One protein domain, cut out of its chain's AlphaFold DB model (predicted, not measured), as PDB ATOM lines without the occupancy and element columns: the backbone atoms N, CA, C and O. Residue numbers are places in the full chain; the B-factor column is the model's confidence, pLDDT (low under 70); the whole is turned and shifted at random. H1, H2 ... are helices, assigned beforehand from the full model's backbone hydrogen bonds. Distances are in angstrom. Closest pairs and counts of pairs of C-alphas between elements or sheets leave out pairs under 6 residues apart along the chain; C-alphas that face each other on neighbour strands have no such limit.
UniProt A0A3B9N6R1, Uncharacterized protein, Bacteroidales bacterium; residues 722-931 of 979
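Overview. This is residues 722 to 931 of the 979 residues of an uncharacterized protein of Bacteroidales bacterium (UniProt A0A3B9N6R1). A rounded cluster of helices is built round two that cross in its core: the long last helix H13 and H5. Three groups surround this pair: the up-and-down bundle H6, H7 and H8, joined to the core by H9; H2, H3, H4 and H10 on another side; and H1, H11 and H12 on a third. The 210 printed residues, with thirteen named helices in the order H1 to H13 and no named strand, are all helix by class. The whole is compact, with a radius of gyration of the C-alphas of 16.7 A and spans of 46 by 43 by 39 A.

Arrangement. The hub is H13, residues 904 to 931, which touches six other helices. H5, residues 771 to 783, touches it with 31 pairs of C-alphas within 8 A, at a steep tilt of 45 degrees, opposite ways; the closest C-alphas, of Ala 776 and Gly 916, are 4.0 A apart. H8, residues 821 to 832, touches residues 911 to 919 of H13 alone, at a shallow tilt of 22 degrees, the same way, closest at C-alphas Leu 822 and Ala 912, 6.4 A. With H6, residues 789 to 799, and H7, residues 802 to 813, H8 makes an up-and-down bundle, each helix running against the one before it. H6 and H7 are a hairpin at a shallow tilt of 27 degrees, closest at C-alphas Leu 797 and Leu 808, 5.7 A. H9, residues 839 to 852, touches H5 at a steep tilt of 55 degrees, the same way, closest at C-alphas Ala 782 and Leu 846, 5.9 A. H4, residues 753 to 766, forms a hairpin with H5 at a shallow tilt of 28 degrees; C-alphas Tyr 761 and Ala 774, the closest, are 5.8 A apart. H3, residues 745 to 748, touches residues 756 to 760 of H4 alone, closest at C-alphas Ile 747 and Leu 756, 6.5 A. H2, residues 735 to 742, touches H10, residues 857 to 869, at a shallow tilt of 21 degrees, opposite ways; the closest C-alphas, of Ser 735 and Leu 868, are 5.6 A apart. H1, residues 722 to 732, stands about perpendicular to H13 at 79 degrees and touches its residues 914 to 921 alone, closest at C-alphas Val 726 and Leu 918, 5.6 A. H11, residues 872 to 877, touches H1, closest at C-alphas Tyr 731 and Val 873, 6.1 A. H12, residues 889 to 898, forms a hairpin with H13 but they only just touch, with 3 pairs of C-alphas within 8 A, the closest those of Arg 893 and Phe 911 at 7.3 A. Every O i to N i+4 pair is within hydrogen-bond range in H1, H2, H4, H5, H7, H8, H9, H10 and H12; the figures are 5 of 7 in H6, 1 of 2 in H11 and 23 of 24 in H13, and H3 is too short for such a pair.

Along the chain. H13 measures 41.2 A from first to last C-alpha; C-alpha 904 is at (238.665, 202.919, 249.891), and C-alpha 931 is at (271.586, 227.425, 246.151). H9 measures 20.1 A, H4 20.0 A, and H5 and H10 18.5 A each. H1 begins with C-alpha 722 at (249.677, 223.635, 246.064).

Size, cuts and confidence. The two C-alphas farthest apart, of Ser 751 and Ala 882, are 49.1 A apart. The printed part has no cut. The link from H11 to H12, 11 residues, is long; those from H7 to H8 and from H8 to H9 are short, and the other links are tight. The mean pLDDT of the printed part is 87.7; residues 881 to 882 and 927 to 931 are under 70.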
ATOM      1  N   ASN A 722     249.413 225.012 245.626       86.75
ATOM      2  CA  ASN A 722     249.677 223.635 246.064       86.75
ATOM      3  C   ASN A 722     248.975 222.601 245.164       86.75
ATOM      4  O   ASN A 722     249.519 221.528 244.920       86.75
ATOM      5  N   PHE A 723     247.762 222.895 244.677       89.62
ATOM      6  CA  PHE A 723     247.059 221.986 243.773       89.62
ATOM      7  C   PHE A 723     247.680 221.996 242.367       89.62
ATOM      8  O   PHE A 723     247.858 220.931 241.781       89.62
ATOM      9  N   ALA A 724     248.081 223.164 241.858       87.88
ATOM     10  CA  ALA A 724     248.781 223.290 240.577       87.88
ATOM     11  C   ALA A 724     250.113 222.516 240.550       87.88
ATOM     12  O   ALA A 724     250.402 221.808 239.581       87.88
ATOM     13  N   GLU A 725     250.895 222.593 241.631       87.31
ATOM     14  CA  GLU A 725     252.141 221.832 241.786       87.31
ATOM     15  C   GLU A 725     251.893 220.322 241.720       87.31
ATOM     16  O   GLU A 725     252.560 219.600 240.979       87.31
ATOM     17  N   VAL A 726     250.877 219.832 242.438       89.62
ATOM     18  CA  VAL A 726     250.534 218.406 242.419       89.62
ATOM     19  C   VAL A 726     250.029 217.965 241.047       89.62
ATOM     20  O   VAL A 726     250.391 216.879 240.603       89.62
ATOM     21  N   LEU A 727     249.236 218.780 240.342       88.88
ATOM     22  CA  LEU A 727     248.800 218.463 238.975       88.88
ATOM     23  C   LEU A 727     249.990 218.323 238.023       88.88
ATOM     24  O   LEU A 727     250.039 217.367 237.247       88.88
ATOM     25  N   THR A 728     250.972 219.219 238.131       88.75
ATOM     26  CA  THR A 728     252.210 219.153 237.341       88.75
ATOM     27  C   THR A 728     252.922 217.816 237.566       88.75
ATOM     28  O   THR A 728     253.276 217.122 236.610       88.75
ATOM     29  N   GLU A 729     253.059 217.407 238.830       88.00
ATOM     30  CA  GLU A 729     253.680 216.132 239.192       88.00
ATOM     31  C   GLU A 729     252.849 214.916 238.759       88.00
ATOM     32  O   GLU A 729     253.420 213.934 238.284       88.00
ATOM     33  N   ILE A 730     251.514 214.975 238.833       89.06
ATOM     34  CA  ILE A 730     250.625 213.915 238.330       89.06
ATOM     35  C   ILE A 730     250.865 213.678 236.833       89.06
ATOM     36  O   ILE A 730     251.019 212.529 236.417       89.06
ATOM     37  N   TYR A 731     250.934 214.745 236.032       87.12
ATOM     38  CA  TYR A 731     251.184 214.645 234.592       87.12
ATOM     39  C   TYR A 731     252.597 214.156 234.259       87.12
ATOM     40  O   TYR A 731     252.792 213.466 233.255       87.12
ATOM     41  N   ALA A 732     253.584 214.485 235.093       86.25
ATOM     42  CA  ALA A 732     254.949 214.002 234.937       86.25
ATOM     43  C   ALA A 732     255.120 212.536 235.380       86.25
ATOM     44  O   ALA A 732     256.031 211.851 234.898       86.25
ATOM     45  N   PHE A 733     254.289 212.045 236.310       87.81
ATOM     46  CA  PHE A 733     254.473 210.763 236.988       87.81
ATOM     47  C   PHE A 733     254.349 209.556 236.049       87.81
ATOM     48  O   PHE A 733     253.271 209.152 235.617       87.81
ATOM     49  N   ASN A 734     255.478 208.896 235.787       84.56
ATOM     50  CA  ASN A 734     255.530 207.752 234.881       84.56
ATOM     51  C   ASN A 734     255.363 206.417 235.627       84.56
ATOM     52  O   ASN A 734     256.331 205.704 235.915       84.56
ATOM     53  N   SER A 735     254.111 206.050 235.911       83.06
ATOM     54  CA  SER A 735     253.772 204.799 236.609       83.06
ATOM     55  C   SER A 735     254.292 203.546 235.885       83.06
ATOM     56  O   SER A 735     254.711 202.583 236.530       83.06
ATOM     57  N   ASN A 736     254.339 203.549 234.548       84.38
ATOM     58  CA  ASN A 736     254.815 202.420 233.743       84.38
ATOM     59  C   ASN A 736     256.331 202.200 233.860       84.38
ATOM     60  O   ASN A 736     256.791 201.053 233.935       84.38
ATOM     61  N   ALA A 737     257.115 203.278 233.926       85.06
ATOM     62  CA  ALA A 737     258.545 203.188 234.197       85.06
ATOM     63  C   ALA A 737     258.795 202.578 235.586       85.06
ATOM     64  O   ALA A 737     259.557 201.618 235.703       85.06
ATOM     65  N   PHE A 738     258.067 203.022 236.617       85.50
ATOM     66  CA  PHE A 738     258.156 202.421 237.953       85.50
ATOM     67  C   PHE A 738     257.672 200.963 238.000       85.50
ATOM     68  O   PHE A 738     258.332 200.140 238.629       85.50
ATOM     69  N   LYS A 739     256.606 200.594 237.269       85.31
ATOM     70  CA  LYS A 739     256.174 199.187 237.094       85.31
ATOM     71  C   LYS A 739     257.277 198.308 236.505       85.31
ATOM     72  O   LYS A 739     257.380 197.131 236.840       85.31
ATOM     73  N   THR A 740     258.093 198.867 235.619       83.06
ATOM     74  CA  THR A 740     259.237 198.164 235.025       83.06
ATOM     75  C   THR A 740     260.370 198.010 236.039       83.06
ATOM     76  O   THR A 740     260.973 196.943 236.124       83.06
ATOM     77  N   ILE A 741     260.613 199.045 236.850       81.12
ATOM     78  CA  ILE A 741     261.596 199.029 237.941       81.12
ATOM     79  C   ILE A 741     261.261 197.932 238.965       81.12
ATOM     80  O   ILE A 741     262.140 197.139 239.305       81.12
ATOM     81  N   ILE A 742     260.005 197.823 239.411       79.62
ATOM     82  CA  ILE A 742     259.613 196.845 240.445       79.62
ATOM     83  C   ILE A 742     259.655 195.388 239.977       79.62
ATOM     84  O   ILE A 742     259.943 194.512 240.780       79.62
ATOM     85  N   LYS A 743     259.441 195.134 238.680       79.56
ATOM     86  CA  LYS A 743     259.535 193.795 238.069       79.56
ATOM     87  C   LYS A 743     260.976 193.377 237.768       79.56
ATOM     88  O   LYS A 743     261.208 192.335 237.156       79.56
ATOM     89  N   SER A 744     261.959 194.209 238.118       80.31
ATOM     90  CA  SER A 744     263.361 193.833 237.991       80.31
ATOM     91  C   SER A 744     263.721 192.809 239.063       80.31
ATOM     92  O   SER A 744     263.395 192.970 240.240       80.31
ATOM     93  N   SER A 745     264.470 191.779 238.666       74.75
ATOM     94  CA  SER A 745     264.948 190.738 239.583       74.75
ATOM     95  C   SER A 745     265.740 191.305 240.768       74.75
ATOM     96  O   SER A 745     265.798 190.692 241.825       74.75
ATOM     97  N   GLU A 746     266.352 192.482 240.604       78.44
ATOM     98  CA  GLU A 746     267.118 193.167 241.648       78.44
ATOM     99  C   GLU A 746     266.209 193.728 242.752       78.44
ATOM    100  O   GLU A 746     266.545 193.580 243.926       78.44
ATOM    101  N   ILE A 747     265.049 194.306 242.406       79.12
ATOM    102  CA  ILE A 747     264.081 194.811 243.392       79.12
ATOM    103  C   ILE A 747     263.339 193.672 244.091       79.12
ATOM    104  O   ILE A 747     263.197 193.714 245.313       79.12
ATOM    105  N   GLU A 748     262.951 192.624 243.360       76.25
ATOM    106  CA  GLU A 748     262.343 191.423 243.956       76.25
ATOM    107  C   GLU A 748     263.284 190.732 244.963       76.25
ATOM    108  O   GLU A 748     262.830 190.100 245.915       76.25
ATOM    109  N   SER A 749     264.602 190.885 244.781       77.06
ATOM    110  CA  SER A 749     265.640 190.296 245.640       77.06
ATOM    111  C   SER A 749     266.164 191.213 246.757       77.06
ATOM    112  O   SER A 749     267.135 190.852 247.429       77.06
ATOM    113  N   ALA A 750     265.566 192.391 246.973       83.38
ATOM    114  CA  ALA A 750     266.063 193.365 247.945       83.38
ATOM    115  C   ALA A 750     266.152 192.772 249.369       83.38
ATOM    116  O   ALA A 750     265.156 192.385 249.980       83.38
ATOM    117  N   SER A 751     267.366 192.730 249.929       81.25
ATOM    118  CA  SER A 751     267.654 192.043 251.198       81.25
ATOM    119  C   SER A 751     267.261 192.831 252.455       81.25
ATOM    120  O   SER A 751     267.299 192.286 253.557       81.25
ATOM    121  N   SER A 752     266.920 194.116 252.319       89.56
ATOM    122  CA  SER A 752     266.483 195.000 253.407       89.56
ATOM    123  C   SER A 752     265.663 196.181 252.872       89.56
ATOM    124  O   SER A 752     265.738 196.507 251.685       89.56
ATOM    125  N   VAL A 753     264.920 196.862 253.754       90.31
ATOM    126  CA  VAL A 753     264.171 198.091 253.417       90.31
ATOM    127  C   VAL A 753     265.102 199.200 252.916       90.31
ATOM    128  O   VAL A 753     264.788 199.884 251.948       90.31
ATOM    129  N   GLU A 754     266.286 199.340 253.517       91.25
ATOM    130  CA  GLU A 754     267.302 200.297 253.064       91.25
ATOM    131  C   GLU A 754     267.798 199.980 251.645       91.25
ATOM    132  O   GLU A 754     267.907 200.879 250.809       91.25
ATOM    133  N   SER A 755     268.033 198.699 251.338       89.12
ATOM    134  CA  SER A 755     268.395 198.271 249.983       89.12
ATOM    135  C   SER A 755     267.278 198.563 248.980       89.12
ATOM    136  O   SER A 755     267.573 198.955 247.854       89.12
ATOM    137  N   LEU A 756     266.010 198.395 249.374       90.00
ATOM    138  CA  LEU A 756     264.857 198.680 248.520       90.00
ATOM    139  C   LEU A 756     264.754 200.178 248.189       90.00
ATOM    140  O   LEU A 756     264.645 200.528 247.017       90.00
ATOM    141  N   ILE A 757     264.858 201.059 249.189       91.38
ATOM    142  CA  ILE A 757     264.827 202.521 248.997       91.38
ATOM    143  C   ILE A 757     265.950 202.972 248.049       91.38
ATOM    144  O   ILE A 757     265.707 203.708 247.091       91.38
ATOM    145  N   ASN A 758     267.176 202.480 248.258       89.94
ATOM    146  CA  ASN A 758     268.320 202.823 247.409       89.94
ATOM    147  C   ASN A 758     268.150 202.332 245.961       89.94
ATOM    148  O   ASN A 758     268.524 203.037 245.017       89.94
ATOM    149  N   LEU A 759     267.572 201.141 245.770       89.19
ATOM    150  CA  LEU A 759     267.263 200.611 244.443       89.19
ATOM    151  C   LEU A 759     266.195 201.448 243.732       89.19
ATOM    152  O   LEU A 759     266.375 201.738 242.551       89.19
ATOM    153  N   ILE A 760     265.145 201.889 244.436       89.38
ATOM    154  CA  ILE A 760     264.107 202.773 243.875       89.38
ATOM    155  C   ILE A 760     264.747 204.056 243.335       89.38
ATOM    156  O   ILE A 760     264.554 204.377 242.164       89.38
ATOM    157  N   TYR A 761     265.582 204.736 244.127       91.12
ATOM    158  CA  TYR A 761     266.281 205.945 243.678       91.12
ATOM    159  C   TYR A 761     267.203 205.703 242.479       91.12
ATOM    160  O   TYR A 761     267.157 206.433 241.488       91.12
ATOM    161  N   THR A 762     268.042 204.668 242.553       88.88
ATOM    162  CA  THR A 762     269.066 204.407 241.530       88.88
ATOM    163  C   THR A 762     268.435 204.002 240.198       88.88
ATOM    164  O   THR A 762     268.861 204.455 239.135       88.88
ATOM    165  N   LYS A 763     267.401 203.156 240.240       87.56
ATOM    166  CA  LYS A 763     266.700 202.691 239.039       87.56
ATOM    167  C   LYS A 763     265.799 203.767 238.444       87.56
ATOM    168  O   LYS A 763     265.726 203.851 237.222       87.56
ATOM    169  N   ALA A 764     265.183 204.613 239.275       87.06
ATOM    170  CA  ALA A 764     264.442 205.781 238.805       87.06
ATOM    171  C   ALA A 764     265.350 206.710 237.985       87.06
ATOM    172  O   ALA A 764     265.050 206.992 236.826       87.06
ATOM    173  N   ALA A 765     266.517 207.069 238.530       87.06
ATOM    174  CA  ALA A 765     267.498 207.894 237.826       87.06
ATOM    175  C   ALA A 765     267.983 207.252 236.510       87.06
ATOM    176  O   ALA A 765     268.113 207.936 235.497       87.06
ATOM    177  N   ALA A 766     268.205 205.932 236.491       84.62
ATOM    178  CA  ALA A 766     268.634 205.208 235.288       84.62
ATOM    179  C   ALA A 766     267.587 205.205 234.153       84.62
ATOM    180  O   ALA A 766     267.959 205.061 232.990       84.62
ATOM    181  N   LEU A 767     266.301 205.372 234.478       84.25
ATOM    182  CA  LEU A 767     265.208 205.512 233.507       84.25
ATOM    183  C   LEU A 767     264.851 206.977 233.203       84.25
ATOM    184  O   LEU A 767     263.866 207.227 232.511       84.25
ATOM    185  N   GLY A 768     265.644 207.935 233.694       83.56
ATOM    186  CA  GLY A 768     265.411 209.364 233.479       83.56
ATOM    187  C   GLY A 768     264.263 209.949 234.307       83.56
ATOM    188  O   GLY A 768     263.765 211.015 233.962       83.56
ATOM    189  N   LEU A 769     263.836 209.265 235.374       88.19
ATOM    190  CA  LEU A 769     262.834 209.773 236.314       88.19
ATOM    191  C   LEU A 769     263.480 210.731 237.316       88.19
ATOM    192  O   LEU A 769     264.654 210.582 237.675       88.19
ATOM    193  N   SER A 770     262.704 211.707 237.782       89.25
ATOM    194  CA  SER A 770     263.198 212.718 238.712       89.25
ATOM    195  C   SER A 770     263.374 212.147 240.126       89.25
ATOM    196  O   SER A 770     262.763 211.144 240.516       89.25
ATOM    197  N   LYS A 771     264.223 212.792 240.934       89.69
ATOM    198  CA  LYS A 771     264.397 212.413 242.345       89.69
ATOM    199  C   LYS A 771     263.100 212.625 243.134       89.69
ATOM    200  O   LYS A 771     262.802 211.834 244.026       89.69
ATOM    201  N   GLN A 772     262.328 213.641 242.762       89.56
ATOM    202  CA  GLN A 772     261.042 214.004 243.352       89.56
ATOM    203  C   GLN A 772     260.016 212.890 243.157       89.56
ATOM    204  O   GLN A 772     259.350 212.489 244.105       89.56
ATOM    205  N   GLN A 773     259.970 212.300 241.962       91.12
ATOM    206  CA  GLN A 773     259.085 211.173 241.668       91.12
ATOM    207  C   GLN A 773     259.401 209.946 242.532       91.12
ATOM    208  O   GLN A 773     258.494 209.268 243.017       91.12
ATOM    209  N   ALA A 774     260.688 209.669 242.761       91.81
ATOM    210  CA  ALA A 774     261.106 208.604 243.667       91.81
ATOM    211  C   ALA A 774     260.776 208.935 245.138       91.81
ATOM    212  O   ALA A 774     260.288 208.067 245.863       91.81
ATOM    213  N   GLN A 775     260.976 210.187 245.566       93.94
ATOM    214  CA  GLN A 775     260.619 210.667 246.908       93.94
ATOM    215  C   GLN A 775     259.116 210.554 247.178       93.94
ATOM    216  O   GLN A 775     258.732 210.040 248.227       93.94
ATOM    217  N   ALA A 776     258.273 210.952 246.224       94.06
ATOM    218  CA  ALA A 776     256.822 210.868 246.341       94.06
ATOM    219  C   ALA A 776     256.350 209.430 246.619       94.06
ATOM    220  O   ALA A 776     255.542 209.201 247.519       94.06
ATOM    221  N   LEU A 777     256.920 208.445 245.913       92.75
ATOM    222  CA  LEU A 777     256.647 207.025 246.155       92.75
ATOM    223  C   LEU A 777     257.096 206.562 247.543       92.75
ATOM    224  O   LEU A 777     256.378 205.819 248.205       92.75
ATOM    225  N   ILE A 778     258.272 206.994 247.995       94.00
ATOM    226  CA  ILE A 778     258.804 206.609 249.307       94.00
ATOM    227  C   ILE A 778     257.952 207.195 250.439       94.00
ATOM    228  O   ILE A 778     257.649 206.494 251.406       94.00
ATOM    229  N   ILE A 779     257.506 208.444 250.304       96.31
ATOM    230  CA  ILE A 779     256.589 209.090 251.250       96.31
ATOM    231  C   ILE A 779     255.253 208.340 251.285       96.31
ATOM    232  O   ILE A 779     254.772 207.994 252.365       96.31
ATOM    233  N   ALA A 780     254.691 208.011 250.120       95.19
ATOM    234  CA  ALA A 780     253.454 207.240 250.028       95.19
ATOM    235  C   ALA A 780     253.582 205.856 250.690       95.19
ATOM    236  O   ALA A 780     252.694 205.428 251.430       95.19
ATOM    237  N   LEU A 781     254.718 205.178 250.496       94.12
ATOM    238  CA  LEU A 781     255.028 203.913 251.163       94.12
ATOM    239  C   LEU A 781     255.124 204.054 252.683       94.12
ATOM    240  O   LEU A 781     254.647 203.174 253.397       94.12
ATOM    241  N   ALA A 782     255.719 205.140 253.180       95.69
ATOM    242  CA  ALA A 782     255.798 205.419 254.610       95.69
ATOM    243  C   ALA A 782     254.409 205.659 255.217       95.69
ATOM    244  O   ALA A 782     254.109 205.110 256.274       95.69
ATOM    245  N   ILE A 783     253.546 206.418 254.536       95.44
ATOM    246  CA  ILE A 783     252.163 206.672 254.972       95.44
ATOM    247  C   ILE A 783     251.355 205.368 255.012       95.44
ATOM    248  O   ILE A 783     250.585 205.153 255.948       95.44
ATOM    249  N   ASN A 784     251.552 204.477 254.038       93.00
ATOM    250  CA  ASN A 784     250.785 203.235 253.898       93.00
ATOM    251  C   ASN A 784     251.458 201.999 254.519       93.00
ATOM    252  O   ASN A 784     251.011 200.875 254.297       93.00
ATOM    253  N   SER A 785     252.522 202.178 255.304       90.75
ATOM    254  CA  SER A 785     253.302 201.076 255.883       90.75
ATOM    255  C   SER A 785     252.551 200.293 256.976       90.75
ATOM    256  O   SER A 785     252.836 199.115 257.195       90.75
ATOM    257  N   THR A 786     251.606 200.941 257.665       89.31
ATOM    258  CA  THR A 786     250.793 200.387 258.755       89.31
ATOM    259  C   THR A 786     249.435 201.083 258.821       89.31
ATOM    260  O   THR A 786     249.333 202.274 258.544       89.31
ATOM    261  N   ASP A 787     248.398 200.369 259.252       87.88
ATOM    262  CA  ASP A 787     247.069 200.945 259.509       87.88
ATOM    263  C   ASP A 787     246.930 201.519 260.928       87.88
ATOM    264  O   ASP A 787     245.916 202.126 261.271       87.88
ATOM    265  N   ASN A 788     247.942 201.330 261.782       92.38
ATOM    266  CA  ASN A 788     247.915 201.781 263.166       92.38
ATOM    267  C   ASN A 788     248.545 203.173 263.324       92.38
ATOM    268  O   ASN A 788     249.742 203.305 263.597       92.38
ATOM    269  N   THR A 789     247.713 204.216 263.253       94.50
ATOM    270  CA  THR A 789     248.141 205.619 263.395       94.50
ATOM    271  C   THR A 789     248.867 205.910 264.709       94.50
ATOM    272  O   THR A 789     249.828 206.675 264.741       94.50
ATOM    273  N   SER A 790     248.471 205.272 265.815       93.12
ATOM    274  CA  SER A 790     249.143 205.478 267.107       93.12
ATOM    275  C   SER A 790     250.563 204.912 267.129       93.12
ATOM    276  O   SER A 790     251.460 205.499 267.743       93.12
ATOM    277  N   GLU A 791     250.771 203.769 266.479       92.81
ATOM    278  CA  GLU A 791     252.088 203.153 266.338       92.81
ATOM    279  C   GLU A 791     252.972 203.962 265.385       92.81
ATOM    280  O   GLU A 791     254.128 204.232 265.713       92.81
ATOM    281  N   PHE A 792     252.397 204.446 264.282       95.81
ATOM    282  CA  PHE A 792     253.048 205.353 263.340       95.81
ATOM    283  C   PHE A 792     253.559 206.629 264.030       95.81
ATOM    284  O   PHE A 792     254.757 206.912 263.988       95.81
ATOM    285  N   ILE A 793     252.697 207.338 264.773       95.94
ATOM    286  CA  ILE A 793     253.076 208.541 265.541       95.94
ATOM    287  C   ILE A 793     254.204 208.230 266.535       95.94
ATOM    288  O   ILE A 793     255.183 208.972 266.632       95.94
ATOM    289  N   SER A 794     254.086 207.118 267.267       93.94
ATOM    290  CA  SER A 794     255.074 206.728 268.281       93.94
ATOM    291  C   SER A 794     256.439 206.405 267.671       93.94
ATOM    292  O   SER A 794     257.468 206.649 268.302       93.94
ATOM    293  N   ALA A 795     256.463 205.838 266.465       95.00
ATOM    294  CA  ALA A 795     257.688 205.528 265.745       95.00
ATOM    295  C   ALA A 795     258.345 206.790 265.168       95.00
ATOM    296  O   ALA A 795     259.549 206.967 265.353       95.00
ATOM    297  N   LEU A 796     257.568 207.698 264.566       96.69
ATOM    298  CA  LEU A 796     258.074 208.989 264.082       96.69
ATOM    299  C   LEU A 796     258.689 209.817 265.215       96.69
ATOM    300  O   LEU A 796     259.798 210.332 265.078       96.69
ATOM    301  N   LEU A 797     258.020 209.887 266.370       95.38
ATOM    302  CA  LEU A 797     258.494 210.670 267.513       95.38
ATOM    303  C   LEU A 797     259.862 210.203 268.044       95.38
ATOM    304  O   LEU A 797     260.650 211.022 268.511       95.38
ATOM    305  N   LYS A 798     260.173 208.902 267.960       94.69
ATOM    306  CA  LYS A 798     261.478 208.358 268.384       94.69
ATOM    307  C   LYS A 798     262.633 208.795 267.480       94.69
ATOM    308  O   LYS A 798     263.780 208.764 267.919       94.69
ATOM    309  N   LEU A 799     262.334 209.132 266.229       95.12
ATOM    310  CA  LEU A 799     263.317 209.442 265.191       95.12
ATOM    311  C   LEU A 799     263.454 210.951 264.956       95.12
ATOM    312  O   LEU A 799     264.518 211.416 264.545       95.12
ATOM    313  N   ALA A 800     262.394 211.709 265.238       93.62
ATOM    314  CA  ALA A 800     262.364 213.153 265.086       93.62
ATOM    315  C   ALA A 800     263.340 213.861 266.035       93.62
ATOM    316  O   ALA A 800     263.590 213.427 267.160       93.62
ATOM    317  N   LYS A 801     263.884 214.987 265.569       90.38
ATOM    318  CA  LYS A 801     264.824 215.834 266.313       90.38
ATOM    319  C   LYS A 801     264.402 217.297 266.194       90.38
ATOM    320  O   LYS A 801     263.718 217.663 265.244       90.38
ATOM    321  N   GLY A 802     264.845 218.126 267.137       91.94
ATOM    322  CA  GLY A 802     264.644 219.577 267.079       91.94
ATOM    323  C   GLY A 802     263.166 219.970 267.072       91.94
ATOM    324  O   GLY A 802     262.367 219.405 267.820       91.94
ATOM    325  N   ASP A 803     262.800 220.927 266.226       89.50
ATOM    326  CA  ASP A 803     261.440 221.479 266.180       89.50
ATOM    327  C   ASP A 803     260.412 220.469 265.649       89.50
ATOM    328  O   ASP A 803     259.286 220.410 266.144       89.50
ATOM    329  N   LEU A 804     260.823 219.568 264.750       91.75
ATOM    330  CA  LEU A 804     259.981 218.467 264.273       91.75
ATOM    331  C   LEU A 804     259.579 217.516 265.418       91.75
ATOM    332  O   LEU A 804     258.450 217.027 265.464       91.75
ATOM    333  N   GLN A 805     260.477 217.295 266.387       94.38
ATOM    334  CA  GLN A 805     260.177 216.507 267.587       94.38
ATOM    335  C   GLN A 805     259.136 217.201 268.475       94.38
ATOM    336  O   GLN A 805     258.226 216.541 268.967       94.38
ATOM    337  N   GLN A 806     259.225 218.525 268.642       92.12
ATOM    338  CA  GLN A 806     258.273 219.294 269.456       92.12
ATOM    339  C   GLN A 806     256.857 219.272 268.864       92.12
ATOM    340  O   GLN A 806     255.863 219.139 269.592       92.12
ATOM    341  N   VAL A 807     256.753 219.369 267.535       94.38
ATOM    342  CA  VAL A 807     255.471 219.226 266.835       94.38
ATOM    343  C   VAL A 807     254.925 217.809 267.013       94.38
ATOM    344  O   VAL A 807     253.771 217.645 267.410       94.38
ATOM    345  N   LEU A 808     255.755 216.775 266.835       94.94
ATOM    346  CA  LEU A 808     255.338 215.383 267.033       94.94
ATOM    347  C   LEU A 808     254.974 215.043 268.484       94.94
ATOM    348  O   LEU A 808     254.067 214.241 268.706       94.94
ATOM    349  N   ASP A 809     255.598 215.670 269.481       94.25
ATOM    350  CA  ASP A 809     255.199 215.546 270.889       94.25
ATOM    351  C   ASP A 809     253.768 216.058 271.103       94.25
ATOM    352  O   ASP A 809     252.984 215.477 271.860       94.25
ATOM    353  N   SER A 810     253.415 217.146 270.414       92.50
ATOM    354  CA  SER A 810     252.073 217.732 270.444       92.50
ATOM    355  C   SER A 810     251.055 216.852 269.714       92.50
ATOM    356  O   SER A 810     249.957 216.631 270.232       92.50
ATOM    357  N   VAL A 811     251.433 216.282 268.565       94.31
ATOM    358  CA  VAL A 811     250.635 215.280 267.839       94.31
ATOM    359  C   VAL A 811     250.398 214.049 268.714       94.31
ATOM    360  O   VAL A 811     249.264 213.604 268.848       94.31
ATOM    361  N   ASN A 812     251.428 213.530 269.385       94.19
ATOM    362  CA  ASN A 812     251.327 212.339 270.228       94.19
ATOM    363  C   ASN A 812     250.425 212.550 271.457       94.19
ATOM    364  O   ASN A 812     249.625 211.674 271.797       94.19
ATOM    365  N   LYS A 813     250.490 213.726 272.096       92.50
ATOM    366  CA  LYS A 813     249.567 214.099 273.188       92.50
ATOM    367  C   LYS A 813     248.107 214.113 272.731       92.50
ATOM    368  O   LYS A 813     247.231 213.746 273.509       92.50
ATOM    369  N   ASN A 814     247.866 214.482 271.474       90.81
ATOM    370  CA  ASN A 814     246.541 214.587 270.867       90.81
ATOM    371  C   ASN A 814     246.278 213.491 269.819       90.81
ATOM    372  O   ASN A 814     245.481 213.690 268.908       90.81
ATOM    373  N   LYS A 815     246.928 212.325 269.932       88.50
ATOM    374  CA  LYS A 815     246.932 211.291 268.881       88.50
ATOM    375  C   LYS A 815     245.546 210.789 268.467       88.50
ATOM    376  O   LYS A 815     245.370 210.363 267.334       88.50
ATOM    377  N   ASN A 816     244.558 210.876 269.359       89.06
ATOM    378  CA  ASN A 816     243.175 210.480 269.076       89.06
ATOM    379  C   ASN A 816     242.467 211.426 268.088       89.06
ATOM    380  O   ASN A 816     241.433 211.053 267.546       89.06
ATOM    381  N   ASN A 817     243.012 212.622 267.844       90.06
ATOM    382  CA  ASN A 817     242.471 213.581 266.879       90.06
ATOM    383  C   ASN A 817     242.901 213.265 265.435       90.06
ATOM    384  O   ASN A 817     242.403 213.890 264.504       90.06
ATOM    385  N   PHE A 818     243.821 212.315 265.239       91.38
ATOM    386  CA  PHE A 818     244.332 211.927 263.930       91.38
ATOM    387  C   PHE A 818     243.772 210.561 263.540       91.38
ATOM    388  O   PHE A 818     244.116 209.535 264.124       91.38
ATOM    389  N   ASN A 819     242.900 210.548 262.535       89.38
ATOM    390  CA  ASN A 819     242.206 209.344 262.075       89.38
ATOM    391  C   ASN A 819     243.023 208.493 261.082       89.38
ATOM    392  O   ASN A 819     242.618 207.379 260.766       89.38
ATOM    393  N   SER A 820     244.165 208.988 260.597       93.88
ATOM    394  CA  SER A 820     245.005 208.310 259.603       93.88
ATOM    395  C   SER A 820     246.455 208.799 259.655       93.88
ATOM    396  O   SER A 820     246.729 209.912 260.107       93.88
ATOM    397  N   ASN A 821     247.386 207.992 259.136       95.88
ATOM    398  CA  ASN A 821     248.781 208.405 258.940       95.88
ATOM    399  C   ASN A 821     248.882 209.621 258.011       95.88
ATOM    400  O   ASN A 821     249.682 210.517 258.258       95.88
ATOM    401  N   LEU A 822     248.033 209.681 256.979       94.75
ATOM    402  CA  LEU A 822     247.965 210.808 256.053       94.75
ATOM    403  C   LEU A 822     247.650 212.121 256.786       94.75
ATOM    404  O   LEU A 822     248.357 213.104 256.591       94.75
ATOM    405  N   ALA A 823     246.666 212.116 257.692       93.56
ATOM    406  CA  ALA A 823     246.316 213.291 258.492       93.56
ATOM    407  C   ALA A 823     247.466 213.750 259.407       93.56
ATOM    408  O   ALA A 823     247.625 214.944 259.660       93.56
ATOM    409  N   VAL A 824     248.288 212.814 259.900       96.31
ATOM    410  CA  VAL A 824     249.499 213.151 260.665       96.31
ATOM    411  C   VAL A 824     250.501 213.876 259.771       96.31
ATOM    412  O   VAL A 824     251.012 214.919 260.165       96.31
ATOM    413  N   ILE A 825     250.765 213.357 258.570       96.94
ATOM    414  CA  ILE A 825     251.737 213.954 257.647       96.94
ATOM    415  C   ILE A 825     251.277 215.320 257.136       96.94
ATOM    416  O   ILE A 825     252.070 216.253 257.170       96.94
ATOM    417  N   GLN A 826     249.998 215.479 256.798       93.81
ATOM    418  CA  GLN A 826     249.409 216.777 256.439       93.81
ATOM    419  C   GLN A 826     249.566 217.814 257.553       93.81
ATOM    420  O   GLN A 826     249.828 218.984 257.301       93.81
ATOM    421  N   HIS A 827     249.447 217.390 258.812       94.38
ATOM    422  CA  HIS A 827     249.676 218.288 259.938       94.38
ATOM    423  C   HIS A 827     251.145 218.696 260.078       94.38
ATOM    424  O   HIS A 827     251.423 219.835 260.447       94.38
ATOM    425  N   LEU A 828     252.086 217.787 259.800       94.75
ATOM    426  CA  LEU A 828     253.515 218.112 259.791       94.75
ATOM    427  C   LEU A 828     253.876 219.033 258.622       94.75
ATOM    428  O   LEU A 828     254.676 219.944 258.816       94.75
ATOM    429  N   GLU A 829     253.286 218.827 257.449       93.06
ATOM    430  CA  GLU A 829     253.439 219.706 256.288       93.06
ATOM    431  C   GLU A 829     252.957 221.123 256.630       93.06
ATOM    432  O   GLU A 829     253.770 222.044 256.657       93.06
ATOM    433  N   LEU A 830     251.711 221.275 257.093       90.44
ATOM    434  CA  LEU A 830     251.137 222.569 257.476       90.44
ATOM    435  C   LEU A 830     251.962 223.286 258.560       90.44
ATOM    436  O   LEU A 830     252.107 224.508 258.569       90.44
ATOM    437  N   LYS A 831     252.496 222.537 259.531       91.88
ATOM    438  CA  LYS A 831     253.295 223.113 260.621       91.88
ATOM    439  C   LYS A 831     254.700 223.521 260.189       91.88
ATOM    440  O   LYS A 831     255.271 224.371 260.874       91.88
ATOM    441  N   SER A 832     255.223 223.005 259.077       88.50
ATOM    442  CA  SER A 832     256.534 223.412 258.554       88.50
ATOM    443  C   SER A 832     256.567 224.897 258.179       88.50
ATOM    444  O   SER A 832     257.561 225.567 258.420       88.50
ATOM    445  N   GLU A 833     255.438 225.470 257.744       82.88
ATOM    446  CA  GLU A 833     255.339 226.894 257.383       82.88
ATOM    447  C   GLU A 833     255.503 227.846 258.583       82.88
ATOM    448  O   GLU A 833     255.796 229.029 258.424       82.88
ATOM    449  N   THR A 834     255.298 227.346 259.805       83.25
ATOM    450  CA  THR A 834     255.285 228.151 261.042       83.25
ATOM    451  C   THR A 834     256.328 227.717 262.068       83.25
ATOM    452  O   THR A 834     256.404 228.294 263.153       83.25
ATOM    453  N   ASN A 835     257.122 226.698 261.751       86.62
ATOM    454  CA  ASN A 835     258.143 226.137 262.626       86.62
ATOM    455  C   ASN A 835     259.459 226.017 261.859       86.62
ATOM    456  O   ASN A 835     259.500 226.060 260.639       86.62
ATOM    457  N   ASN A 836     260.560 225.868 262.580       87.25
ATOM    458  CA  ASN A 836     261.894 225.907 261.993       87.25
ATOM    459  C   ASN A 836     262.379 224.501 261.563       87.25
ATOM    460  O   ASN A 836     263.440 224.029 261.966       87.25
ATOM    461  N   TYR A 837     261.563 223.819 260.753       91.75
ATOM    462  CA  TYR A 837     261.922 222.623 259.977       91.75
ATOM    463  C   TYR A 837     261.257 222.703 258.601       91.75
ATOM    464  O   TYR A 837     260.266 223.411 258.442       91.75
ATOM    465  N   ASN A 838     261.776 221.967 257.620       90.56
ATOM    466  CA  ASN A 838     261.327 222.089 256.233       90.56
ATOM    467  C   ASN A 838     260.849 220.758 255.626       90.56
ATOM    468  O   ASN A 838     260.841 219.716 256.293       90.56
ATOM    469  N   HIS A 839     260.443 220.770 254.356       93.50
ATOM    470  CA  HIS A 839     259.887 219.583 253.699       93.50
ATOM    471  C   HIS A 839     260.937 218.477 253.542       93.50
ATOM    472  O   HIS A 839     260.628 217.292 253.678       93.50
ATOM    473  N   LEU A 840     262.210 218.840 253.358       92.06
ATOM    474  CA  LEU A 840     263.308 217.874 253.317       92.06
ATOM    475  C   LEU A 840     263.496 217.138 254.657       92.06
ATOM    476  O   LEU A 840     263.855 215.956 254.662       92.06
ATOM    477  N   ASP A 841     263.250 217.799 255.789       93.38
ATOM    478  CA  ASP A 841     263.302 217.169 257.111       93.38
ATOM    479  C   ASP A 841     262.172 216.151 257.305       93.38
ATOM    480  O   ASP A 841     262.410 215.071 257.856       93.38
ATOM    481  N   ILE A 842     260.975 216.440 256.778       95.56
ATOM    482  CA  ILE A 842     259.852 215.489 256.748       95.56
ATOM    483  C   ILE A 842     260.225 214.257 255.911       95.56
ATOM    484  O   ILE A 842     260.057 213.127 256.373       95.56
ATOM    485  N   ILE A 843     260.797 214.448 254.714       95.56
ATOM    486  CA  ILE A 843     261.224 213.342 253.836       95.56
ATOM    487  C   ILE A 843     262.254 212.452 254.540       95.56
ATOM    488  O   ILE A 843     262.094 211.231 254.579       95.56
ATOM    489  N   LYS A 844     263.289 213.050 255.144       94.62
ATOM    490  CA  LYS A 844     264.323 212.307 255.884       94.62
ATOM    491  C   LYS A 844     263.735 211.521 257.051       94.62
ATOM    492  O   LYS A 844     264.134 210.381 257.276       94.62
ATOM    493  N   LEU A 845     262.795 212.116 257.789       96.62
ATOM    494  CA  LEU A 845     262.122 211.438 258.893       96.62
ATOM    495  C   LEU A 845     261.362 210.198 258.405       96.62
ATOM    496  O   LEU A 845     261.442 209.150 259.041       96.62
ATOM    497  N   LEU A 846     260.649 210.301 257.280       97.06
ATOM    498  CA  LEU A 846     259.861 209.201 256.721       97.06
ATOM    499  C   LEU A 846     260.730 208.078 256.144       97.06
ATOM    500  O   LEU A 846     260.426 206.901 256.345       97.06
ATOM    501  N   GLU A 847     261.840 208.422 255.492       95.19
ATOM    502  CA  GLU A 847     262.838 207.438 255.062       95.19
ATOM    503  C   GLU A 847     263.443 206.686 256.247       95.19
ATOM    504  O   GLU A 847     263.552 205.458 256.224       95.19
ATOM    505  N   GLU A 848     263.825 207.415 257.297       95.12
ATOM    506  CA  GLU A 848     264.393 206.818 258.501       95.12
ATOM    507  C   GLU A 848     263.357 205.961 259.236       95.12
ATOM    508  O   GLU A 848     263.673 204.878 259.732       95.12
ATOM    509  N   TYR A 849     262.097 206.395 259.245       96.19
ATOM    510  CA  TYR A 849     260.989 205.606 259.761       96.19
ATOM    511  C   TYR A 849     260.854 204.277 259.024       96.19
ATOM    512  O   TYR A 849     260.841 203.238 259.680       96.19
ATOM    513  N   LEU A 850     260.829 204.268 257.689       94.25
ATOM    514  CA  LEU A 850     260.727 203.024 256.925       94.25
ATOM    515  C   LEU A 850     261.848 202.041 257.284       94.25
ATOM    516  O   LEU A 850     261.558 200.879 257.572       94.25
ATOM    517  N   LYS A 851     263.099 202.516 257.372       93.31
ATOM    518  CA  LYS A 851     264.269 201.694 257.743       93.31
ATOM    519  C   LYS A 851     264.161 201.074 259.143       93.31
ATOM    520  O   LYS A 851     264.656 199.969 259.348       93.31
ATOM    521  N   ASN A 852     263.504 201.755 260.086       91.31
ATOM    522  CA  ASN A 852     263.440 201.361 261.501       91.31
ATOM    523  C   ASN A 852     262.059 200.844 261.960       91.31
ATOM    524  O   ASN A 852     261.910 200.426 263.108       91.31
ATOM    525  N   SER A 853     261.047 200.863 261.090       86.06
ATOM    526  CA  SER A 853     259.648 200.532 261.414       86.06
ATOM    527  C   SER A 853     259.399 199.050 261.712       86.06
ATOM    528  O   SER A 853     258.381 198.707 262.307       86.06
ATOM    529  N   GLY A 854     260.305 198.164 261.287       83.75
ATOM    530  CA  GLY A 854     260.115 196.712 261.355       83.75
ATOM    531  C   GLY A 854     259.196 196.143 260.265       83.75
ATOM    532  O   GLY A 854     258.929 194.943 260.268       83.75
ATOM    533  N   VAL A 855     258.731 196.970 259.320       87.94
ATOM    534  CA  VAL A 855     257.930 196.523 258.172       87.94
ATOM    535  C   VAL A 855     258.796 195.695 257.221       87.94
ATOM    536  O   VAL A 855     259.933 196.053 256.913       87.94
ATOM    537  N   SER A 856     258.266 194.562 256.754       89.50
ATOM    538  CA  SER A 856     259.011 193.663 255.868       89.50
ATOM    539  C   SER A 856     259.160 194.243 254.458       89.50
ATOM    540  O   SER A 856     258.245 194.893 253.944       89.50
ATOM    541  N   THR A 857     260.275 193.939 253.782       88.50
ATOM    542  CA  THR A 857     260.490 194.319 252.374       88.50
ATOM    543  C   THR A 857     259.349 193.830 251.472       88.50
ATOM    544  O   THR A 857     258.915 194.554 250.582       88.50
ATOM    545  N   GLN A 858     258.806 192.636 251.736       87.12
ATOM    546  CA  GLN A 858     257.707 192.057 250.958       87.12
ATOM    547  C   GLN A 858     256.394 192.839 251.122       87.12
ATOM    548  O   GLN A 858     255.655 193.016 250.157       87.12
ATOM    549  N   THR A 859     256.121 193.358 252.325       89.06
ATOM    550  CA  THR A 859     254.968 194.233 252.584       89.06
ATOM    551  C   THR A 859     255.099 195.554 251.824       89.06
ATOM    552  O   THR A 859     254.136 195.996 251.203       89.06
ATOM    553  N   LEU A 860     256.292 196.160 251.820       89.50
ATOM    554  CA  LEU A 860     256.536 197.402 251.079       89.50
ATOM    555  C   LEU A 860     256.440 197.203 249.564       89.50
ATOM    556  O   LEU A 860     255.873 198.055 248.890       89.50
ATOM    557  N   LEU A 861     256.925 196.077 249.032       88.62
ATOM    558  CA  LEU A 861     256.771 195.732 247.614       88.62
ATOM    559  C   LEU A 861     255.297 195.581 247.218       88.62
ATOM    560  O   LEU A 861     254.880 196.142 246.210       88.62
ATOM    561  N   ALA A 862     254.493 194.902 248.042       88.12
ATOM    562  CA  ALA A 862     253.060 194.763 247.792       88.12
ATOM    563  C   ALA A 862     252.329 196.119 247.820       88.12
ATOM    564  O   ALA A 862     251.459 196.372 246.988       88.12
ATOM    565  N   ASN A 863     252.687 197.011 248.749       88.44
ATOM    566  CA  ASN A 863     252.136 198.367 248.783       88.44
ATOM    567  C   ASN A 863     252.581 199.192 247.568       88.44
ATOM    568  O   ASN A 863     251.767 199.896 246.978       88.44
ATOM    569  N   LEU A 864     253.842 199.063 247.148       88.94
ATOM    570  CA  LEU A 864     254.374 199.741 245.968       88.94
ATOM    571  C   LEU A 864     253.645 199.304 244.690       88.94
ATOM    572  O   LEU A 864     253.260 200.145 243.883       88.94
ATOM    573  N   GLU A 865     253.396 198.003 244.530       88.31
ATOM    574  CA  GLU A 865     252.594 197.464 243.427       88.31
ATOM    575  C   GLU A 865     251.180 198.050 243.389       88.31
ATOM    576  O   GLU A 865     250.699 198.408 242.312       88.31
ATOM    577  N   ARG A 866     250.529 198.191 244.554       88.12
ATOM    578  CA  ARG A 866     249.193 198.799 244.661       88.12
ATOM    579  C   ARG A 866     249.204 200.273 244.274       88.12
ATOM    580  O   ARG A 866     248.374 200.669 243.465       88.12
ATOM    581  N   ILE A 867     250.156 201.056 244.790       88.00
ATOM    582  CA  ILE A 867     250.301 202.488 244.462       88.00
ATOM    583  C   ILE A 867     250.449 202.683 242.951       88.00
ATOM    584  O   ILE A 867     249.838 203.571 242.366       88.00
ATOM    585  N   LEU A 868     251.240 201.826 242.302       87.50
ATOM    586  CA  LEU A 868     251.495 201.926 240.869       87.50
ATOM    587  C   LEU A 868     250.327 201.425 240.012       87.50
ATOM    588  O   LEU A 868     250.308 201.692 238.811       87.50
ATOM    589  N   HIS A 869     249.369 200.679 240.569       83.88
ATOM    590  CA  HIS A 869     248.259 200.127 239.792       83.88
ATOM    591  C   HIS A 869     247.364 201.226 239.205       83.88
ATOM    592  O   HIS A 869     246.918 201.093 238.066       83.88
ATOM    593  N   THR A 870     247.187 202.327 239.936       73.88
ATOM    594  CA  THR A 870     246.337 203.449 239.541       73.88
ATOM    595  C   THR A 870     247.018 204.363 238.520       73.88
ATOM    596  O   THR A 870     248.146 204.815 238.713       73.88
ATOM    597  N   ASP A 871     246.314 204.664 237.428       77.88
ATOM    598  CA  ASP A 871     246.748 205.639 236.427       77.88
ATOM    599  C   ASP A 871     246.182 207.022 236.761       77.88
ATOM    600  O   ASP A 871     245.031 207.317 236.442       77.88
ATOM    601  N   LEU A 872     246.994 207.849 237.426       78.88
ATOM    602  CA  LEU A 872     246.609 209.188 237.878       78.88
ATOM    603  C   LEU A 872     246.239 210.135 236.724       78.88
ATOM    604  O   LEU A 872     245.424 211.029 236.928       78.88
ATOM    605  N   VAL A 873     246.783 209.935 235.517       80.00
ATOM    606  CA  VAL A 873     246.480 210.794 234.359       80.00
ATOM    607  C   VAL A 873     245.070 210.516 233.843       80.00
ATOM    608  O   VAL A 873     244.328 211.455 233.564       80.00
ATOM    609  N   ASN A 874     244.653 209.247 233.801       81.75
ATOM    610  CA  ASN A 874     243.280 208.899 233.409       81.75
ATOM    611  C   ASN A 874     242.235 209.447 234.394       81.75
ATOM    612  O   ASN A 874     241.111 209.750 234.001       81.75
ATOM    613  N   ILE A 875     242.602 209.624 235.669       82.94
ATOM    614  CA  ILE A 875     241.724 210.268 236.656       82.94
ATOM    615  C   ILE A 875     241.387 211.704 236.228       82.94
ATOM    616  O   ILE A 875     240.246 212.135 236.374       82.94
ATOM    617  N   LEU A 876     242.363 212.431 235.673       81.25
ATOM    618  CA  LEU A 876     242.193 213.818 235.233       81.25
ATOM    619  C   LEU A 876     241.404 213.938 233.924       81.25
ATOM    620  O   LEU A 876     240.750 214.953 233.696       81.25
ATOM    621  N   THR A 877     241.434 212.914 233.068       74.94
ATOM    622  CA  THR A 877     240.647 212.891 231.822       74.94
ATOM    623  C   THR A 877     239.173 212.566 232.043       74.94
ATOM    624  O   THR A 877     238.351 212.839 231.173       74.94
ATOM    625  N   ASP A 878     238.848 211.991 233.198       73.31
ATOM    626  CA  ASP A 878     237.502 211.569 233.587       73.31
ATOM    627  C   ASP A 878     236.686 212.672 234.286       73.31
ATOM    628  O   ASP A 878     235.551 212.426 234.700       73.31
ATOM    629  N   ILE A 879     237.272 213.861 234.430       79.69
ATOM    630  CA  ILE A 879     236.666 215.035 235.053       79.69
ATOM    631  C   ILE A 879     235.495 215.520 234.187       79.69
ATOM    632  O   ILE A 879     235.624 215.718 232.978       79.69
ATOM    633  N   ASP A 880     234.325 215.696 234.801       72.50
ATOM    634  CA  ASP A 880     233.125 216.161 234.106       72.50
ATOM    635  C   ASP A 880     232.968 217.686 234.192       72.50
ATOM    636  O   ASP A 880     233.592 218.364 235.008       72.50
ATOM    637  N   ALA A 881     232.104 218.259 233.355       66.31
ATOM    638  CA  ALA A 881     231.928 219.707 233.336       66.31
ATOM    639  C   ALA A 881     231.244 220.312 234.570       66.31
ATOM    640  O   ALA A 881     231.313 221.529 234.735       66.31
ATOM    641  N   ALA A 882     230.609 219.510 235.429       65.81
ATOM    642  CA  ALA A 882     230.036 219.995 236.683       65.81
ATOM    643  C   ALA A 882     231.115 220.248 237.753       65.81
ATOM    644  O   ALA A 882     230.837 220.880 238.762       65.81
ATOM    645  N   THR A 883     232.354 219.805 237.524       72.44
ATOM    646  CA  THR A 883     233.475 219.938 238.471       72.44
ATOM    647  C   THR A 883     234.378 221.142 238.200       72.44
ATOM    648  O   THR A 883     235.537 221.184 238.620       72.44
ATOM    649  N   ILE A 884     233.867 222.160 237.507       72.81
ATOM    650  CA  ILE A 884     234.636 223.381 237.233       72.81
ATOM    651  C   ILE A 884     235.094 224.106 238.513       72.81
ATOM    652  O   ILE A 884     236.079 224.841 238.481       72.81
ATOM    653  N   ASP A 885     234.460 223.815 239.650       73.00
ATOM    654  CA  ASP A 885     234.751 224.374 240.974       73.00
ATOM    655  C   ASP A 885     235.865 223.645 241.740       73.00
ATOM    656  O   ASP A 885     236.085 223.901 242.920       73.00
ATOM    657  N   LEU A 886     236.606 222.733 241.106       84.88
ATOM    658  CA  LEU A 886     237.798 222.156 241.728       84.88
ATOM    659  C   LEU A 886     238.851 223.252 241.929       84.88
ATOM    660  O   LEU A 886     239.448 223.713 240.954       84.88
ATOM    661  N   VAL A 887     239.065 223.687 243.172       86.00
ATOM    662  CA  VAL A 887     239.984 224.786 243.523       86.00
ATOM    663  C   VAL A 887     241.178 224.276 244.319       86.00
ATOM    664  O   VAL A 887     242.310 224.710 244.115       86.00
ATOM    665  N   THR A 888     240.948 223.335 245.225       88.69
ATOM    666  CA  THR A 888     241.938 222.832 246.170       88.69
ATOM    667  C   THR A 888     242.193 221.339 245.991       88.69
ATOM    668  O   THR A 888     241.378 220.582 245.461       88.69
ATOM    669  N   MET A 889     243.314 220.880 246.552       88.38
ATOM    670  CA  MET A 889     243.606 219.455 246.723       88.38
ATOM    671  C   MET A 889     242.489 218.706 247.461       88.38
ATOM    672  O   MET A 889     242.255 217.529 247.195       88.38
ATOM    673  N   ASN A 890     241.802 219.368 248.397       88.56
ATOM    674  CA  ASN A 890     240.717 218.751 249.149       88.56
ATOM    675  C   ASN A 890     239.459 218.583 248.290       88.56
ATOM    676  O   ASN A 890     238.821 217.535 248.359       88.56
ATOM    677  N   ASP A 891     239.157 219.554 247.427       89.19
ATOM    678  CA  ASP A 891     238.034 219.469 246.486       89.19
ATOM    679  C   ASP A 891     238.230 218.293 245.532       89.19
ATOM    680  O   ASP A 891     237.321 217.490 245.330       89.19
ATOM    681  N   PHE A 892     239.456 218.116 245.032       89.31
ATOM    682  CA  PHE A 892     239.784 216.984 244.172       89.31
ATOM    683  C   PHE A 892     239.677 215.642 244.906       89.31
ATOM    684  O   PHE A 892     239.109 214.692 244.374       89.31
ATOM    685  N   ARG A 893     240.132 215.548 246.161       89.75
ATOM    686  CA  ARG A 893     239.948 214.332 246.980       89.75
ATOM    687  C   ARG A 893     238.472 214.010 247.205       89.75
ATOM    688  O   ARG A 893     238.071 212.859 247.038       89.75
ATOM    689  N   ASN A 894     237.669 215.017 247.543       90.06
ATOM    690  CA  ASN A 894     236.227 214.869 247.736       90.06
ATOM    691  C   ASN A 894     235.534 214.414 246.449       90.06
ATOM    692  O   ASN A 894     234.667 213.543 246.503       90.06
ATOM    693  N   TYR A 895     235.961 214.939 245.299       88.88
ATOM    694  CA  TYR A 895     235.497 214.479 243.996       88.88
ATOM    695  C   TYR A 895     235.821 212.997 243.763       88.88
ATOM    696  O   TYR A 895     234.937 212.212 243.428       88.88
ATOM    697  N   LEU A 896     237.061 212.564 244.014       88.19
ATOM    698  CA  LEU A 896     237.426 211.154 243.846       88.19
ATOM    699  C   LEU A 896     236.608 210.225 244.750       88.19
ATOM    700  O   LEU A 896     236.189 209.161 244.291       88.19
ATOM    701  N   ILE A 897     236.318 210.649 245.984       89.56
ATOM    702  CA  ILE A 897     235.423 209.927 246.899       89.56
ATOM    703  C   ILE A 897     233.999 209.861 246.329       89.56
ATOM    704  O   ILE A 897     233.399 208.787 246.311       89.56
ATOM    705  N   SER A 898     233.453 210.981 245.844       86.12
ATOM    706  CA  SER A 898     232.058 211.058 245.392       86.12
ATOM    707  C   SER A 898     231.788 210.256 244.118       86.12
ATOM    708  O   SER A 898     230.678 209.749 243.942       86.12
ATOM    709  N   THR A 899     232.798 210.062 243.261       84.38
ATOM    710  CA  THR A 899     232.645 209.275 242.027       84.38
ATOM    711  C   THR A 899     232.312 207.802 242.270       84.38
ATOM    712  O   THR A 899     231.801 207.141 241.366       84.38
ATOM    713  N   ASN A 900     232.627 207.258 243.455       83.88
ATOM    714  CA  ASN A 900     232.558 205.825 243.770       83.88
ATOM    715  C   ASN A 900     233.291 204.910 242.759       83.88
ATOM    716  O   ASN A 900     233.055 203.701 242.740       83.88
ATOM    717  N   LYS A 901     234.181 205.457 241.914       85.88
ATOM    718  CA  LYS A 901     234.960 204.695 240.920       85.88
ATOM    719  C   LYS A 901     236.121 203.922 241.550       85.88
ATOM    720  O   LYS A 901     236.579 202.944 240.968       85.88
ATOM    721  N   TYR A 902     236.581 204.364 242.718       88.31
ATOM    722  CA  TYR A 902     237.751 203.834 243.410       88.31
ATOM    723  C   TYR A 902     237.350 203.221 244.747       88.31
ATOM    724  O   TYR A 902     236.513 203.755 245.478       88.31
ATOM    725  N   THR A 903     237.975 202.102 245.092       90.50
ATOM    726  CA  THR A 903     237.812 201.480 246.407       90.50
ATOM    727  C   THR A 903     238.456 202.338 247.506       90.50
ATOM    728  O   THR A 903     239.388 203.099 247.232       90.50
ATOM    729  N   PRO A 904     238.034 202.202 248.779       90.00
ATOM    730  CA  PRO A 904     238.665 202.919 249.891       90.00
ATOM    731  C   PRO A 904     240.180 202.691 249.990       90.00
ATOM    732  O   PRO A 904     240.919 203.599 250.364       90.00
ATOM    733  N   GLU A 905     240.646 201.494 249.624       87.25
ATOM    734  CA  GLU A 905     242.073 201.173 249.606       87.25
ATOM    735  C   GLU A 905     242.797 201.896 248.462       87.25
ATOM    736  O   GLU A 905     243.854 202.472 248.689       87.25
ATOM    737  N   GLU A 906     242.223 201.953 247.257       89.25
ATOM    738  CA  GLU A 906     242.801 202.722 246.143       89.25
ATOM    739  C   GLU A 906     242.852 204.222 246.452       89.25
ATOM    740  O   GLU A 906     243.892 204.844 246.254       89.25
ATOM    741  N   LEU A 907     241.780 204.793 247.013       91.31
ATOM    742  CA  LEU A 907     241.745 206.202 247.430       91.31
ATOM    743  C   LEU A 907     242.842 206.516 248.449       91.31
ATOM    744  O   LEU A 907     243.524 207.533 248.337       91.31
ATOM    745  N   LYS A 908     243.074 205.615 249.408       90.81
ATOM    746  CA  LYS A 908     244.157 205.748 250.387       90.81
ATOM    747  C   LYS A 908     245.539 205.774 249.719       90.81
ATOM    748  O   LYS A 908     246.375 206.598 250.092       90.81
ATOM    749  N   GLN A 909     245.780 204.918 248.723       90.62
ATOM    750  CA  GLN A 909     247.043 204.917 247.972       90.62
ATOM    751  C   GLN A 909     247.207 206.194 247.133       90.62
ATOM    752  O   GLN A 909     248.268 206.817 247.173       90.62
ATOM    753  N   ILE A 910     246.148 206.623 246.436       91.88
ATOM    754  CA  ILE A 910     246.130 207.846 245.619       91.88
ATOM    755  C   ILE A 910     246.433 209.070 246.484       91.88
ATOM    756  O   ILE A 910     247.322 209.852 246.160       91.88
ATOM    757  N   PHE A 911     245.740 209.225 247.614       94.38
ATOM    758  CA  PHE A 911     245.898 210.403 248.466       94.38
ATOM    759  C   PHE A 911     247.276 210.467 249.124       94.38
ATOM    760  O   PHE A 911     247.834 211.557 249.240       94.38
ATOM    761  N   ALA A 912     247.846 209.320 249.503       94.06
ATOM    762  CA  ALA A 912     249.211 209.247 250.014       94.06
ATOM    763  C   ALA A 912     250.252 209.621 248.948       94.06
ATOM    764  O   ALA A 912     251.208 210.330 249.254       94.06
ATOM    765  N   LEU A 913     250.059 209.185 247.698       94.38
ATOM    766  CA  LEU A 913     250.940 209.542 246.584       94.38
ATOM    767  C   LEU A 913     250.847 211.030 246.236       94.38
ATOM    768  O   LEU A 913     251.877 211.680 246.089       94.38
ATOM    769  N   MET A 914     249.635 211.584 246.187       94.50
ATOM    770  CA  MET A 914     249.404 213.016 245.987       94.50
ATOM    771  C   MET A 914     250.067 213.877 247.073       94.50
ATOM    772  O   MET A 914     250.666 214.904 246.772       94.50
ATOM    773  N   GLU A 915     249.983 213.458 248.339       95.06
ATOM    774  CA  GLU A 915     250.661 214.145 249.444       95.06
ATOM    775  C   GLU A 915     252.189 214.028 249.330       95.06
ATOM    776  O   GLU A 915     252.916 214.994 249.553       95.06
ATOM    777  N   GLY A 916     252.685 212.857 248.917       94.88
ATOM    778  CA  GLY A 916     254.101 212.649 248.627       94.88
ATOM    779  C   GLY A 916     254.622 213.554 247.511       94.88
ATOM    780  O   GLY A 916     255.724 214.084 247.634       94.88
ATOM    781  N   MET A 917     253.833 213.765 246.452       94.38
ATOM    782  CA  MET A 917     254.158 214.689 245.359       94.38
ATOM    783  C   MET A 917     254.268 216.134 245.857       94.38
ATOM    784  O   MET A 917     255.258 216.795 245.555       94.38
ATOM    785  N   LEU A 918     253.316 216.592 246.677       93.56
ATOM    786  CA  LEU A 918     253.338 217.938 247.259       93.56
ATOM    787  C   LEU A 918     254.606 218.177 248.094       93.56
ATOM    788  O   LEU A 918     255.336 219.141 247.871       93.56
ATOM    789  N   ILE A 919     254.905 217.266 249.026       94.31
ATOM    790  CA  ILE A 919     256.068 217.389 249.916       94.31
ATOM    791  C   ILE A 919     257.382 217.328 249.120       94.31
ATOM    792  O   ILE A 919     258.308 218.092 249.400       94.31
ATOM    793  N   ALA A 920     257.482 216.441 248.123       93.31
ATOM    794  CA  ALA A 920     258.675 216.319 247.282       93.31
ATOM    795  C   ALA A 920     258.898 217.545 246.375       93.31
ATOM    796  O   ALA A 920     260.046 217.971 246.203       93.31
ATOM    797  N   SER A 921     257.818 218.126 245.837       90.56
ATOM    798  CA  SER A 921     257.839 219.383 245.073       90.56
ATOM    799  C   SER A 921     258.403 220.522 245.927       90.56
ATOM    800  O   SER A 921     259.468 221.068 245.616       90.56
ATOM    801  N   LYS A 922     257.782 220.794 247.083       89.25
ATOM    802  CA  LYS A 922     258.196 221.877 247.990       89.25
ATOM    803  C   LYS A 922     259.632 221.719 248.496       89.25
ATOM    804  O   LYS A 922     260.392 222.686 248.505       89.25
ATOM    805  N   ALA A 923     260.053 220.494 248.822       87.12
ATOM    806  CA  ALA A 923     261.428 220.216 249.247       87.12
ATOM    807  C   ALA A 923     262.482 220.551 248.175       87.12
ATOM    808  O   ALA A 923     263.638 220.796 248.511       87.12
ATOM    809  N   THR A 924     262.117 220.542 246.890       78.88
ATOM    810  CA  THR A 924     263.029 220.916 245.798       78.88
ATOM    811  C   THR A 924     263.179 222.431 245.705       78.88
ATOM    812  O   THR A 924     264.308 222.920 245.651       78.88
ATOM    813  N   GLY A 925     262.068 223.173 245.760       71.12
ATOM    814  CA  GLY A 925     262.088 224.641 245.754       71.12
ATOM    815  C   GLY A 925     262.877 225.231 246.929       71.12
ATOM    816  O   GLY A 925     263.616 226.202 246.769       71.12
ATOM    817  N   GLU A 926     262.821 224.587 248.097       75.56
ATOM    818  CA  GLU A 926     263.635 224.928 249.275       75.56
ATOM    819  C   GLU A 926     265.147 224.701 249.074       75.56
ATOM    820  O   GLU A 926     265.964 225.351 249.722       75.56
ATOM    821  N   VAL A 927     265.549 223.783 248.190       60.91
ATOM    822  CA  VAL A 927     266.966 223.512 247.880       60.91
ATOM    823  C   VAL A 927     267.486 224.471 246.809       60.91
ATOM    824  O   VAL A 927     268.632 224.911 246.898       60.91
ATOM    825  N   GLU A 928     266.663 224.830 245.821       55.75
ATOM    826  CA  GLU A 928     267.022 225.819 244.794       55.75
ATOM    827  C   GLU A 928     267.161 227.228 245.388       55.75
ATOM    828  O   GLU A 928     268.161 227.900 245.137       55.75
ATOM    829  N   THR A 929     266.253 227.624 246.285       53.41
ATOM    830  CA  THR A 929     266.365 228.887 247.041       53.41
ATOM    831  C   THR A 929     267.603 228.930 247.949       53.41
ATOM    832  O   THR A 929     268.237 229.975 248.070       53.41
ATOM    833  N   GLN A 930     268.038 227.796 248.514       46.59
ATOM    834  CA  GLN A 930     269.298 227.703 249.273       46.59
ATOM    835  C   GLN A 930     270.566 227.733 248.397       46.59
ATOM    836  O   GLN A 930     271.638 228.090 248.888       46.59
ATOM    837  N   LEU A 931     270.476 227.363 247.114       43.75
ATOM    838  CA  LEU A 931     271.586 227.425 246.151       43.75
ATOM    839  C   LEU A 931     271.729 228.811 245.501       43.75
ATOM    840  O   LEU A 931     272.842 229.183 245.127       43.75
TER     841      LEU A 931